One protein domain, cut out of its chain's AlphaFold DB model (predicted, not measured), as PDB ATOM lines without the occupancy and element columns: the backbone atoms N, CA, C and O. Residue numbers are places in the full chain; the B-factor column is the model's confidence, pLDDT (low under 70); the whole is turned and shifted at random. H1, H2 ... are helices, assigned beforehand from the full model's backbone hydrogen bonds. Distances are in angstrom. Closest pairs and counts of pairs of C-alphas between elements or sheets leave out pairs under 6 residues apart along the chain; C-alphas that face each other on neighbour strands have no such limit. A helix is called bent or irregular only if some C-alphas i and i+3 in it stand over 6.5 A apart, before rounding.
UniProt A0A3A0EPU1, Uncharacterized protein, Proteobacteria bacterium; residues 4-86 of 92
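AT A GLANCE: This is residues 4 to 86 of the 92 residues of an uncharacterized protein of Proteobacteria bacterium (UniProt A0A3A0EPU1). One long helix, H2, makes the length of this model; the shorter H3 folds back across its last part, residues 31 to 39, and the small H1 comes just before H2 and sits near its beginning. After H3 a long stretch with no named element, residues 55 to 75, winds past the middle of the model and away, and residues 70 to 86, with H4 in them, stick out as a free arm. The printed part has 83 residues with four named helices, in the order H1, H2, H3, H4, and no named strand; the class is all helix, with 49 residues in the helices. The whole is only just loose, close to compact, with a radius of gyration of the C-alphas of 14.3 A, and it spans 37 by 29 by 20 A.

IN THESE COORDINATES: Find C-alpha 4 at (-4.193, 9.615, 21.280), where H1, residues 4 to 10, begins. Then look for C-alpha 18 at (-1.381, 8.414, 34.204); from there H2, residues 18 to 40, runs 32.9 A to C-alpha 40 at (-28.215, 21.507, 20.274). H3, residues 45 to 54, is 14.2 A long. H4, residues 76 to 84, is 14.6 A long and ends at C-alpha 84 at (2.607, 29.645, 38.827). H4 is only just irregular: C-alphas 76 and 79 are 6.9 A apart.

HOW THE PARTS SIT: Start at Leu 10 and Ile 21, the closest C-alphas of H1 and H2, 6.2 A apart. H1 and H2 only just touch, with 3 pairs of C-alphas within 8 A, and H2 does so with residues 21 to 25 alone. They run opposite ways at a steep tilt of 63 degrees. Farther along, H2 touches H3 with its residues 31 to 39 alone; the closest C-alphas are those of Leu 38 and Ala 48, 5.8 A apart. These two helices also run opposite ways, at a steep tilt of 46 degrees. H1 and H3 are apart, and H4 is apart from H1, H2 and H3. In H1, H2 and H3 each backbone O of residue i is within hydrogen-bond range of N of residue i+4 inside the helix; in H4 1 of 5 such pairs is, and 1 of 6 pairs from O i to N i+3.

THE WHOLE: Look to Gly 15 and Gly 42 for the two C-alphas farthest apart, 39.5 A. The printed part has no cut. The link from H1 to H2 is short, that from H2 to H3 is tight, and that from H3 to H4, 21 residues, is long. Residues 70 to 86 stand free, and the body without them spans 38 by 22 by 20 A. In the B-factor column the mean pLDDT of the printed part is 72.2; residues 61 to 86 are under 70, and H4 has a mean of 41.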
ATOM      1  N   ARG A   4      -5.570  10.128  21.206       87.00
ATOM      2  CA  ARG A   4      -4.193   9.615  21.280       87.00
ATOM      3  C   ARG A   4      -3.166  10.745  21.250       87.00
ATOM      4  O   ARG A   4      -2.203  10.729  22.014       87.00
ATOM      5  N   GLU A   5      -3.366  11.726  20.374       84.56
ATOM      6  CA  GLU A   5      -2.493  12.897  20.275       84.56
ATOM      7  C   GLU A   5      -2.614  13.788  21.522       84.56
ATOM      8  O   GLU A   5      -1.603  14.248  22.048       84.56
ATOM      9  N   LEU A   6      -3.831  13.965  22.040       81.62
ATOM     10  CA  LEU A   6      -4.096  14.707  23.270       81.62
ATOM     11  C   LEU A   6      -3.414  14.063  24.482       81.62
ATOM     12  O   LEU A   6      -2.683  14.751  25.192       81.62
ATOM     13  N   ARG A   7      -3.561  12.745  24.672       86.88
ATOM     14  CA  ARG A   7      -2.821  12.000  25.705       86.88
ATOM     15  C   ARG A   7      -1.313  12.185  25.574       86.88
ATOM     16  O   ARG A   7      -0.657  12.504  26.559       86.88
ATOM     17  N   ARG A   8      -0.767  12.043  24.359       87.06
ATOM     18  CA  ARG A   8       0.670  12.228  24.105       87.06
ATOM     19  C   ARG A   8       1.139  13.627  24.504       87.06
ATOM     20  O   ARG A   8       2.209  13.749  25.084       87.06
ATOM     21  N   ARG A   9       0.354  14.668  24.219       78.38
ATOM     22  CA  ARG A   9       0.672  16.043  24.635       78.38
ATOM     23  C   ARG A   9       0.576  16.223  26.145       78.38
ATOM     24  O   ARG A   9       1.437  16.877  26.713       78.38
ATOM     25  N   LEU A  10      -0.429  15.642  26.801       78.62
ATOM     26  CA  LEU A  10      -0.547  15.695  28.262       78.62
ATOM     27  C   LEU A  10       0.660  15.031  28.938       78.62
ATOM     28  O   LEU A  10       1.226  15.606  29.857       78.62
ATOM     29  N   ALA A  11       1.124  13.893  28.423       84.00
ATOM     30  CA  ALA A  11       2.309  13.205  28.934       84.00
ATOM     31  C   ALA A  11       3.617  14.014  28.804       84.00
ATOM     32  O   ALA A  11       4.595  13.699  29.471       84.00
ATOM     33  N   GLN A  12       3.655  15.059  27.967       81.00
ATOM     34  CA  GLN A  12       4.822  15.942  27.837       81.00
ATOM     35  C   GLN A  12       4.900  17.005  28.944       81.00
ATOM     36  O   GLN A  12       5.929  17.668  29.068       81.00
ATOM     37  N   TYR A  13       3.840  17.199  29.737       76.19
ATOM     38  CA  TYR A  13       3.859  18.171  30.829       76.19
ATOM     39  C   TYR A  13       4.619  17.622  32.047       76.19
ATOM     40  O   TYR A  13       4.386  16.478  32.450       76.19
ATOM     41  N   PRO A  14       5.478  18.435  32.690       77.94
ATOM     42  CA  PRO A  14       6.172  18.029  33.906       77.94
ATOM     43  C   PRO A  14       5.190  17.590  35.001       77.94
ATOM     44  O   PRO A  14       4.209  18.280  35.278       77.94
ATOM     45  N   GLY A  15       5.449  16.446  35.640       78.81
ATOM     46  CA  GLY A  15       4.650  15.961  36.775       78.81
ATOM     47  C   GLY A  15       3.268  15.393  36.420       78.81
ATOM     48  O   GLY A  15       2.436  15.205  37.322       78.81
ATOM     49  N   MET A  16       3.010  15.120  35.137       79.38
ATOM     50  CA  MET A  16       1.833  14.373  34.700       79.38
ATOM     51  C   MET A  16       1.998  12.878  34.968       79.38
ATOM     52  O   MET A  16       2.897  12.229  34.442       79.38
ATOM     53  N   THR A  17       1.096  12.338  35.782       89.50
ATOM     54  CA  THR A  17       0.934  10.898  36.005       89.50
ATOM     55  C   THR A  17      -0.198  10.366  35.129       89.50
ATOM     56  O   THR A  17      -1.056  11.136  34.692       89.50
ATOM     57  N   GLU A  18      -0.261   9.052  34.917       91.00
ATOM     58  CA  GLU A  18      -1.381   8.414  34.204       91.00
ATOM     59  C   GLU A  18      -2.744   8.775  34.814       91.00
ATOM     60  O   GLU A  18      -3.698   9.069  34.095       91.00
ATOM     61  N   GLU A  19      -2.838   8.854  36.143       85.75
ATOM     62  CA  GLU A  19      -4.061   9.279  36.833       85.75
ATOM     63  C   GLU A  19      -4.468  10.713  36.473       85.75
ATOM     64  O   GLU A  19      -5.632  10.964  36.150       85.75
ATOM     65  N   LYS A  20      -3.511  11.652  36.468       76.75
ATOM     66  CA  LYS A  20      -3.755  13.053  36.090       76.75
ATOM     67  C   LYS A  20      -4.114  13.186  34.612       76.75
ATOM     68  O   LYS A  20      -5.003  13.963  34.268       76.75
ATOM     69  N   ILE A  21      -3.473  12.405  33.743       80.81
ATOM     70  CA  ILE A  21      -3.788  12.353  32.311       80.81
ATOM     71  C   ILE A  21      -5.215  11.837  32.113       80.81
ATOM     72  O   ILE A  21      -5.997  12.460  31.400       80.81
ATOM     73  N   ASN A  22      -5.591  10.745  32.778       87.38
ATOM     74  CA  ASN A  22      -6.938  10.182  32.698       87.38
ATOM     75  C   ASN A  22      -7.997  11.151  33.238       87.38
ATOM     76  O   ASN A  22      -9.058  11.302  32.631       87.38
ATOM     77  N   ALA A  23      -7.707  11.854  34.336       79.25
ATOM     78  CA  ALA A  23      -8.580  12.899  34.861       79.25
ATOM     79  C   ALA A  23      -8.761  14.056  33.864       79.25
ATOM     80  O   ALA A  23      -9.891  14.467  33.607       79.25
ATOM     81  N   ALA A  24      -7.675  14.530  33.247       78.50
ATOM     82  CA  ALA A  24      -7.733  15.573  32.225       78.50
ATOM     83  C   ALA A  24      -8.527  15.125  30.987       78.50
ATOM     84  O   ALA A  24      -9.361  15.877  30.489       78.50
ATOM     85  N   MET A  25      -8.325  13.887  30.525       84.81
ATOM     86  CA  MET A  25      -9.084  13.308  29.412       84.81
ATOM     87  C   MET A  25     -10.590  13.293  29.699       84.81
ATOM     88  O   MET A  25     -11.354  13.799  28.881       84.81
ATOM     89  N   ARG A  26     -11.006  12.826  30.887       85.00
ATOM     90  CA  ARG A  26     -12.421  12.853  31.304       85.00
ATOM     91  C   ARG A  26     -12.993  14.269  31.307       85.00
ATOM     92  O   ARG A  26     -14.058  14.498  30.744       85.00
ATOM     93  N   ALA A  27     -12.260  15.238  31.854       80.00
ATOM     94  CA  ALA A  27     -12.696  16.635  31.860       80.00
ATOM     95  C   ALA A  27     -12.869  17.206  30.438       80.00
ATOM     96  O   ALA A  27     -13.763  18.016  30.180       80.00
ATOM     97  N   TYR A  28     -12.039  16.776  29.483       83.94
ATOM     98  CA  TYR A  28     -12.176  17.167  28.081       83.94
ATOM     99  C   TYR A  28     -13.346  16.476  27.378       83.94
ATOM    100  O   TYR A  28     -14.005  17.110  26.550       83.94
ATOM    101  N   ASP A  29     -13.644  15.225  27.718       86.31
ATOM    102  CA  ASP A  29     -14.839  14.522  27.241       86.31
ATOM    103  C   ASP A  29     -16.113  15.201  27.733       86.31
ATOM    104  O   ASP A  29     -17.008  15.500  26.938       86.31
ATOM    105  N   GLU A  30     -16.156  15.557  29.014       86.25
ATOM    106  CA  GLU A  30     -17.260  16.314  29.598       86.25
ATOM    107  C   GLU A  30     -17.423  17.677  28.923       86.25
ATOM    108  O   GLU A  30     -18.533  18.040  28.523       86.25
ATOM    109  N   ARG A  31     -16.327  18.415  28.695       88.31
ATOM    110  CA  ARG A  31     -16.381  19.683  27.955       88.31
ATOM    111  C   ARG A  31     -16.964  19.491  26.554       88.31
ATOM    112  O   ARG A  31     -17.786  20.304  26.126       88.31
ATOM    113  N   ARG A  32     -16.545  18.445  25.829       88.69
ATOM    114  CA  ARG A  32     -17.070  18.115  24.492       88.69
ATOM    115  C   ARG A  32     -18.569  17.827  24.548       88.69
ATOM    116  O   ARG A  32     -19.315  18.407  23.761       88.69
ATOM    117  N   ALA A  33     -19.011  17.006  25.498       91.88
ATOM    118  CA  ALA A  33     -20.419  16.666  25.678       91.88
ATOM    119  C   ALA A  33     -21.273  17.907  25.990       91.88
ATOM    120  O   ALA A  33     -22.283  18.150  25.328       91.88
ATOM    121  N   GLN A  34     -20.827  18.747  26.930       92.62
ATOM    122  CA  GLN A  34     -21.520  19.987  27.284       92.62
ATOM    123  C   GLN A  34     -21.568  20.967  26.114       92.62
ATOM    124  O   GLN A  34     -22.605  21.577  25.855       92.62
ATOM    125  N   LYS A  35     -20.476  21.087  25.347       88.94
ATOM    126  CA  LYS A  35     -20.463  21.904  24.132       88.94
ATOM    127  C   LYS A  35     -21.527  21.440  23.141       88.94
ATOM    128  O   LYS A  35     -22.296  22.269  22.660       88.94
ATOM    129  N   THR A  36     -21.598  20.140  22.863       92.88
ATOM    130  CA  THR A  36     -22.606  19.561  21.964       92.88
ATOM    131  C   THR A  36     -24.022  19.846  22.457       92.88
ATOM    132  O   THR A  36     -24.851  20.306  21.674       92.88
ATOM    133  N   ALA A  37     -24.287  19.671  23.753       95.00
ATOM    134  CA  ALA A  37     -25.593  19.963  24.339       95.00
ATOM    135  C   ALA A  37     -25.980  21.447  24.200       95.00
ATOM    136  O   ALA A  37     -27.119  21.766  23.864       95.00
ATOM    137  N   LEU A  38     -25.041  22.376  24.413       93.00
ATOM    138  CA  LEU A  38     -25.288  23.811  24.233       93.00
ATOM    139  C   LEU A  38     -25.589  24.155  22.770       93.00
ATOM    140  O   LEU A  38     -26.518  24.916  22.503       93.00
ATOM    141  N   LEU A  39     -24.840  23.577  21.829       91.06
ATOM    142  CA  LEU A  39     -25.082  23.765  20.397       91.06
ATOM    143  C   LEU A  39     -26.466  23.235  19.987       91.06
ATOM    144  O   LEU A  39     -27.192  23.926  19.280       91.06
ATOM    145  N   GLN A  40     -26.872  22.066  20.493       94.25
ATOM    146  CA  GLN A  40     -28.215  21.507  20.274       94.25
ATOM    147  C   GLN A  40     -29.328  22.381  20.872       94.25
ATOM    148  O   GLN A  40     -30.416  22.457  20.315       94.25
ATOM    149  N   ARG A  41     -29.048  23.101  21.967       94.31
ATOM    150  CA  ARG A  41     -29.949  24.108  22.562       94.31
ATOM    151  C   ARG A  41     -29.981  25.437  21.790       94.31
ATOM    152  O   ARG A  41     -30.555  26.407  22.276       94.31
ATOM    153  N   GLY A  42     -29.336  25.518  20.625       92.50
ATOM    154  CA  GLY A  42     -29.312  26.713  19.780       92.50
ATOM    155  C   GLY A  42     -28.288  27.769  20.200       92.50
ATOM    156  O   GLY A  42     -28.342  28.905  19.724       92.50
ATOM    157  N   PHE A  43     -27.337  27.445  21.084       89.62
ATOM    158  CA  PHE A  43     -26.247  28.373  21.376       89.62
ATOM    159  C   PHE A  43     -25.348  28.501  20.148       89.62
ATOM    160  O   PHE A  43     -24.964  27.513  19.527       89.62
ATOM    161  N   SER A  44     -24.913  29.725  19.849       88.56
ATOM    162  CA  SER A  44     -23.803  29.912  18.918       88.56
ATOM    163  C   SER A  44     -22.517  29.327  19.507       88.56
ATOM    164  O   SER A  44     -22.317  29.347  20.726       88.56
ATOM    165  N   ASN A  45     -21.598  28.878  18.648       84.56
ATOM    166  CA  ASN A  45     -20.303  28.338  19.078       84.56
ATOM    167  C   ASN A  45     -19.566  29.289  20.044       84.56
ATOM    168  O   ASN A  45     -19.034  28.855  21.059       84.56
ATOM    169  N   ARG A  46     -19.629  30.604  19.790       84.19
ATOM    170  CA  ARG A  46     -19.074  31.646  20.669       84.19
ATOM    171  C   ARG A  46     -19.717  31.648  22.061       84.19
ATOM    172  O   ARG A  46     -19.011  31.737  23.062       84.19
ATOM    173  N   ARG A  47     -21.050  31.578  22.143       86.06
ATOM    174  CA  ARG A  47     -21.766  31.558  23.431       86.06
ATOM    175  C   ARG A  47     -21.503  30.264  24.196       86.06
ATOM    176  O   ARG A  47     -21.301  30.333  25.403       86.06
ATOM    177  N   ALA A  48     -21.457  29.127  23.503       89.75
ATOM    178  CA  ALA A  48     -21.129  27.841  24.111       89.75
ATOM    179  C   ALA A  48     -19.713  27.849  24.709       89.75
ATOM    180  O   ALA A  48     -19.537  27.521  25.875       89.75
ATOM    181  N   GLU A  49     -18.715  28.316  23.954       86.44
ATOM    182  CA  GLU A  49     -17.332  28.437  24.436       86.44
ATOM    183  C   GLU A  49     -17.209  29.378  25.643       86.44
ATOM    184  O   GLU A  49     -16.587  29.010  26.637       86.44
ATOM    185  N   LYS A  50     -17.860  30.551  25.608       85.38
ATOM    186  CA  LYS A  50     -17.881  31.487  26.746       85.38
ATOM    187  C   LYS A  50     -18.528  30.869  27.985       85.38
ATOM    188  O   LYS A  50     -18.070  31.114  29.097       85.38
ATOM    189  N   TRP A  51     -19.607  30.109  27.802       88.56
ATOM    190  CA  TRP A  51     -20.286  29.441  28.906       88.56
ATOM    191  C   TRP A  51     -19.385  28.382  29.541       88.56
ATOM    192  O   TRP A  51     -19.213  28.413  30.752       88.56
ATOM    193  N   LEU A  52     -18.753  27.524  28.731       88.56
ATOM    194  CA  LEU A  52     -17.850  26.467  29.204       88.56
ATOM    195  C   LEU A  52     -16.636  27.029  29.949       88.56
ATOM    196  O   LEU A  52     -16.216  26.473  30.959       88.56
ATOM    197  N   ASP A  53     -16.085  28.145  29.466       85.69
ATOM    198  CA  ASP A  53     -14.989  28.837  30.147       85.69
ATOM    199  C   ASP A  53     -15.449  29.420  31.492       85.69
ATOM    200  O   ASP A  53     -14.721  29.339  32.479       85.69
ATOM    201  N   LYS A  54     -16.671  29.970  31.557       84.50
ATOM    202  CA  LYS A  54     -17.245  30.520  32.796       84.50
ATOM    203  C   LYS A  54     -17.559  29.435  33.829       84.50
ATOM    204  O   LYS A  54     -17.466  29.703  35.021       84.50
ATOM    205  N   THR A  55     -17.945  28.239  33.393       82.50
ATOM    206  CA  THR A  55     -18.307  27.122  34.279       82.50
ATOM    207  C   THR A  55     -17.125  26.234  34.667       82.50
ATOM    208  O   THR A  55     -17.309  25.292  35.429       82.50
ATOM    209  N   GLY A  56     -15.910  26.559  34.213       78.75
ATOM    210  CA  GLY A  56     -14.683  25.906  34.675       78.75
ATOM    211  C   GLY A  56     -14.297  24.641  33.908       78.75
ATOM    212  O   GLY A  56     -13.410  23.916  34.351       78.75
ATOM    213  N   PHE A  57     -14.897  24.377  32.743       78.62
ATOM    214  CA  PHE A  57     -14.455  23.266  31.900       78.62
ATOM    215  C   PHE A  57     -13.085  23.594  31.286       78.62
ATOM    216  O   PHE A  57     -12.970  24.591  30.571       78.62
ATOM    217  N   PRO A  58     -12.035  22.785  31.486       77.75
ATOM    218  CA  PRO A  58     -10.703  23.112  30.987       77.75
ATOM    219  C   PRO A  58     -10.617  22.934  29.466       77.75
ATOM    220  O   PRO A  58     -11.246  22.050  28.884       77.75
ATOM    221  N   ARG A  59      -9.801  23.755  28.796       81.75
ATOM    222  CA  ARG A  59      -9.498  23.570  27.370       81.75
ATOM    223  C   ARG A  59      -8.354  22.572  27.176       81.75
ATOM    224  O   ARG A  59      -7.391  22.619  27.944       81.75
ATOM    225  N   PRO A  60      -8.416  21.715  26.143       76.94
ATOM    226  CA  PRO A  60      -7.280  20.884  25.783       76.94
ATOM    227  C   PRO A  60      -6.071  21.727  25.351       76.94
ATOM    228  O   PRO A  60      -6.238  22.798  24.757       76.94
ATOM    229  N   PRO A  61      -4.838  21.260  25.600       69.31
ATOM    230  CA  PRO A  61      -3.634  21.938  25.145       69.31
ATOM    231  C   PRO A  61      -3.653  22.149  23.626       69.31
ATOM    232  O   PRO A  61      -3.978  21.254  22.847       69.31
ATOM    233  N   GLY A  62      -3.318  23.367  23.199       67.75
ATOM    234  CA  GLY A  62      -3.365  23.774  21.791       67.75
ATOM    235  C   GLY A  62      -4.748  24.194  21.278       67.75
ATOM    236  O   GLY A  62      -4.837  24.675  20.151       67.75
ATOM    237  N   TRP A  63      -5.816  24.090  22.078       66.62
ATOM    238  CA  TRP A  63      -7.116  24.663  21.723       66.62
ATOM    239  C   TRP A  63      -7.113  26.162  22.033       66.62
ATOM    240  O   TRP A  63      -7.421  26.591  23.145       66.62
ATOM    241  N   GLN A  64      -6.745  26.974  21.042       56.44
ATOM    242  CA  GLN A  64      -6.951  28.421  21.106       56.44
ATOM    243  C   GLN A  64      -8.393  28.754  20.705       56.44
ATOM    244  O   GLN A  64      -8.973  28.103  19.837       56.44
ATOM    245  N   SER A  65      -8.984  29.784  21.319       50.66
ATOM    246  CA  SER A  65     -10.244  30.346  20.836       50.66
ATOM    247  C   SER A  65     -10.020  30.880  19.421       50.66
ATOM    248  O   SER A  65      -9.405  31.929  19.249       50.66
ATOM    249  N   VAL A  66     -10.518  30.175  18.407       40.28
ATOM    250  CA  VAL A  66     -10.402  30.604  16.997       40.28
ATOM    251  C   VAL A  66     -11.248  31.857  16.711       40.28
ATOM    252  O   VAL A  66     -11.202  32.418  15.628       40.28
ATOM    253  N   PHE A  67     -11.987  32.365  17.698       38.00
ATOM    254  CA  PHE A  67     -12.741  33.599  17.570       38.00
ATOM    255  C   PHE A  67     -12.218  34.618  18.573       38.00
ATOM    256  O   PHE A  67     -12.361  34.445  19.785       38.00
ATOM    257  N   PHE A  68     -11.646  35.703  18.043       36.47
ATOM    258  CA  PHE A  68     -11.777  37.014  18.665       36.47
ATOM    259  C   PHE A  68     -13.224  37.127  19.142       36.47
ATOM    260  O   PHE A  68     -14.159  37.035  18.349       36.47
ATOM    261  N   TYR A  69     -13.433  37.241  20.445       41.94
ATOM    262  CA  TYR A  69     -14.708  37.705  20.953       41.94
ATOM    263  C   TYR A  69     -14.696  39.216  20.682       41.94
ATOM    264  O   TYR A  69     -13.965  39.901  21.398       41.94
ATOM    265  N   PRO A  70     -15.420  39.759  19.681       31.91
ATOM    266  CA  PRO A  70     -15.594  41.208  19.607       31.91
ATOM    267  C   PRO A  70     -16.185  41.641  20.957       31.91
ATOM    268  O   PRO A  70     -17.131  41.004  21.416       31.91
ATOM    269  N   ASP A  71     -15.532  42.582  21.642       35.78
ATOM    270  CA  ASP A  71     -15.764  43.025  23.039       35.78
ATOM    271  C   ASP A  71     -14.982  42.309  24.163       35.78
ATOM    272  O   ASP A  71     -15.215  42.574  25.342       35.78
ATOM    273  N   SER A  72     -14.030  41.415  23.873       37.34
ATOM    274  CA  SER A  72     -13.179  40.819  24.920       37.34
ATOM    275  C   SER A  72     -11.853  41.567  25.073       37.34
ATOM    276  O   SER A  72     -10.829  41.187  24.512       37.34
ATOM    277  N   LEU A  73     -11.870  42.615  25.899       39.84
ATOM    278  CA  LEU A  73     -10.685  43.274  26.468       39.84
ATOM    279  C   LEU A  73     -10.011  42.388  27.539       39.84
ATOM    280  O   LEU A  73      -9.840  42.804  28.682       39.84
ATOM    281  N   MET A  74      -9.662  41.138  27.228       41.19
ATOM    282  CA  MET A  74      -8.899  40.306  28.169       41.19
ATOM    283  C   MET A  74      -7.591  39.831  27.535       41.19
ATOM    284  O   MET A  74      -7.582  38.860  26.776       41.19
ATOM    285  N   PRO A  75      -6.467  40.501  27.853       36.50
ATOM    286  CA  PRO A  75      -5.150  40.044  27.449       36.50
ATOM    287  C   PRO A  75      -4.839  38.683  28.088       36.50
ATOM    288  O   PRO A  75      -5.212  38.401  29.229       36.50
ATOM    289  N   ARG A  76      -4.112  37.842  27.346       44.25
ATOM    290  CA  ARG A  76      -3.802  36.431  27.652       44.25
ATOM    291  C   ARG A  76      -2.968  36.192  28.929       44.25
ATOM    292  O   ARG A  76      -2.787  35.046  29.321       44.25
ATOM    293  N   TRP A  77      -2.474  37.234  29.597       42.22
ATOM    294  CA  TRP A  77      -1.535  37.128  30.724       42.22
ATOM    295  C   TRP A  77      -2.137  36.714  32.079       42.22
ATOM    296  O   TRP A  77      -1.414  36.212  32.935       42.22
ATOM    297  N   ARG A  78      -3.455  36.853  32.290       38.66
ATOM    298  CA  ARG A  78      -4.076  36.630  33.615       38.66
ATOM    299  C   ARG A  78      -4.126  35.163  34.068       38.66
ATOM    300  O   ARG A  78      -4.261  34.913  35.260       38.66
ATOM    301  N   TYR A  79      -3.980  34.203  33.155       42.91
ATOM    302  CA  TYR A  79      -3.999  32.769  33.484       42.91
ATOM    303  C   TYR A  79      -2.604  32.157  33.685       42.91
ATOM    304  O   TYR A  79      -2.509  31.031  34.162       42.91
ATOM    305  N   LEU A  80      -1.524  32.896  33.390       40.47
ATOM    306  CA  LEU A  80      -0.158  32.454  33.706       40.47
ATOM    307  C   LEU A  80       0.131  32.521  35.217       40.47
ATOM    308  O   LEU A  80       0.883  31.699  35.730       40.47
ATOM    309  N   LEU A  81      -0.530  33.422  35.954       39.78
ATOM    310  CA  LEU A  81      -0.348  33.561  37.405       39.78
ATOM    311  C   LEU A  81      -1.054  32.473  38.232       39.78
ATOM    312  O   LEU A  81      -0.598  32.170  39.327       39.78
ATOM    313  N   LEU A  82      -2.108  31.829  37.719       40.88
ATOM    314  CA  LEU A  82      -2.796  30.750  38.450       40.88
ATOM    315  C   LEU A  82      -2.111  29.382  38.300       40.88
ATOM    316  O   LEU A  82      -2.276  28.529  39.164       40.88
ATOM    317  N   ALA A  83      -1.302  29.184  37.253       40.28
ATOM    318  CA  ALA A  83      -0.454  27.996  37.121       40.28
ATOM    319  C   ALA A  83       0.888  28.137  37.870       40.28
ATOM    320  O   ALA A  83       1.454  27.134  38.291       40.28
ATOM    321  N   ALA A  84       1.381  29.368  38.069       38.78
ATOM    322  CA  ALA A  84       2.607  29.645  38.827       38.78
ATOM    323  C   ALA A  84       2.364  29.917  40.330       38.78
ATOM    324  O   ALA A  84       3.256  29.704  41.145       38.78
ATOM    325  N   GLY A  85       1.159  30.349  40.719       35.31
ATOM    326  CA  GLY A  85       0.806  30.698  42.104       35.31
ATOM    327  C   GLY A  85       0.425  29.524  43.013       35.31
ATOM    328  O   GLY A  85      -0.033  29.750  44.126       35.31
ATOM    329  N   GLY A  86       0.585  28.280  42.555       37.91
ATOM    330  CA  GLY A  86       0.367  27.071  43.361       37.91
ATOM    331  C   GLY A  86       1.629  26.522  44.034       37.91
ATOM    332  O   GLY A  86       1.592  25.399  44.527       37.91
TER     333      GLY A  86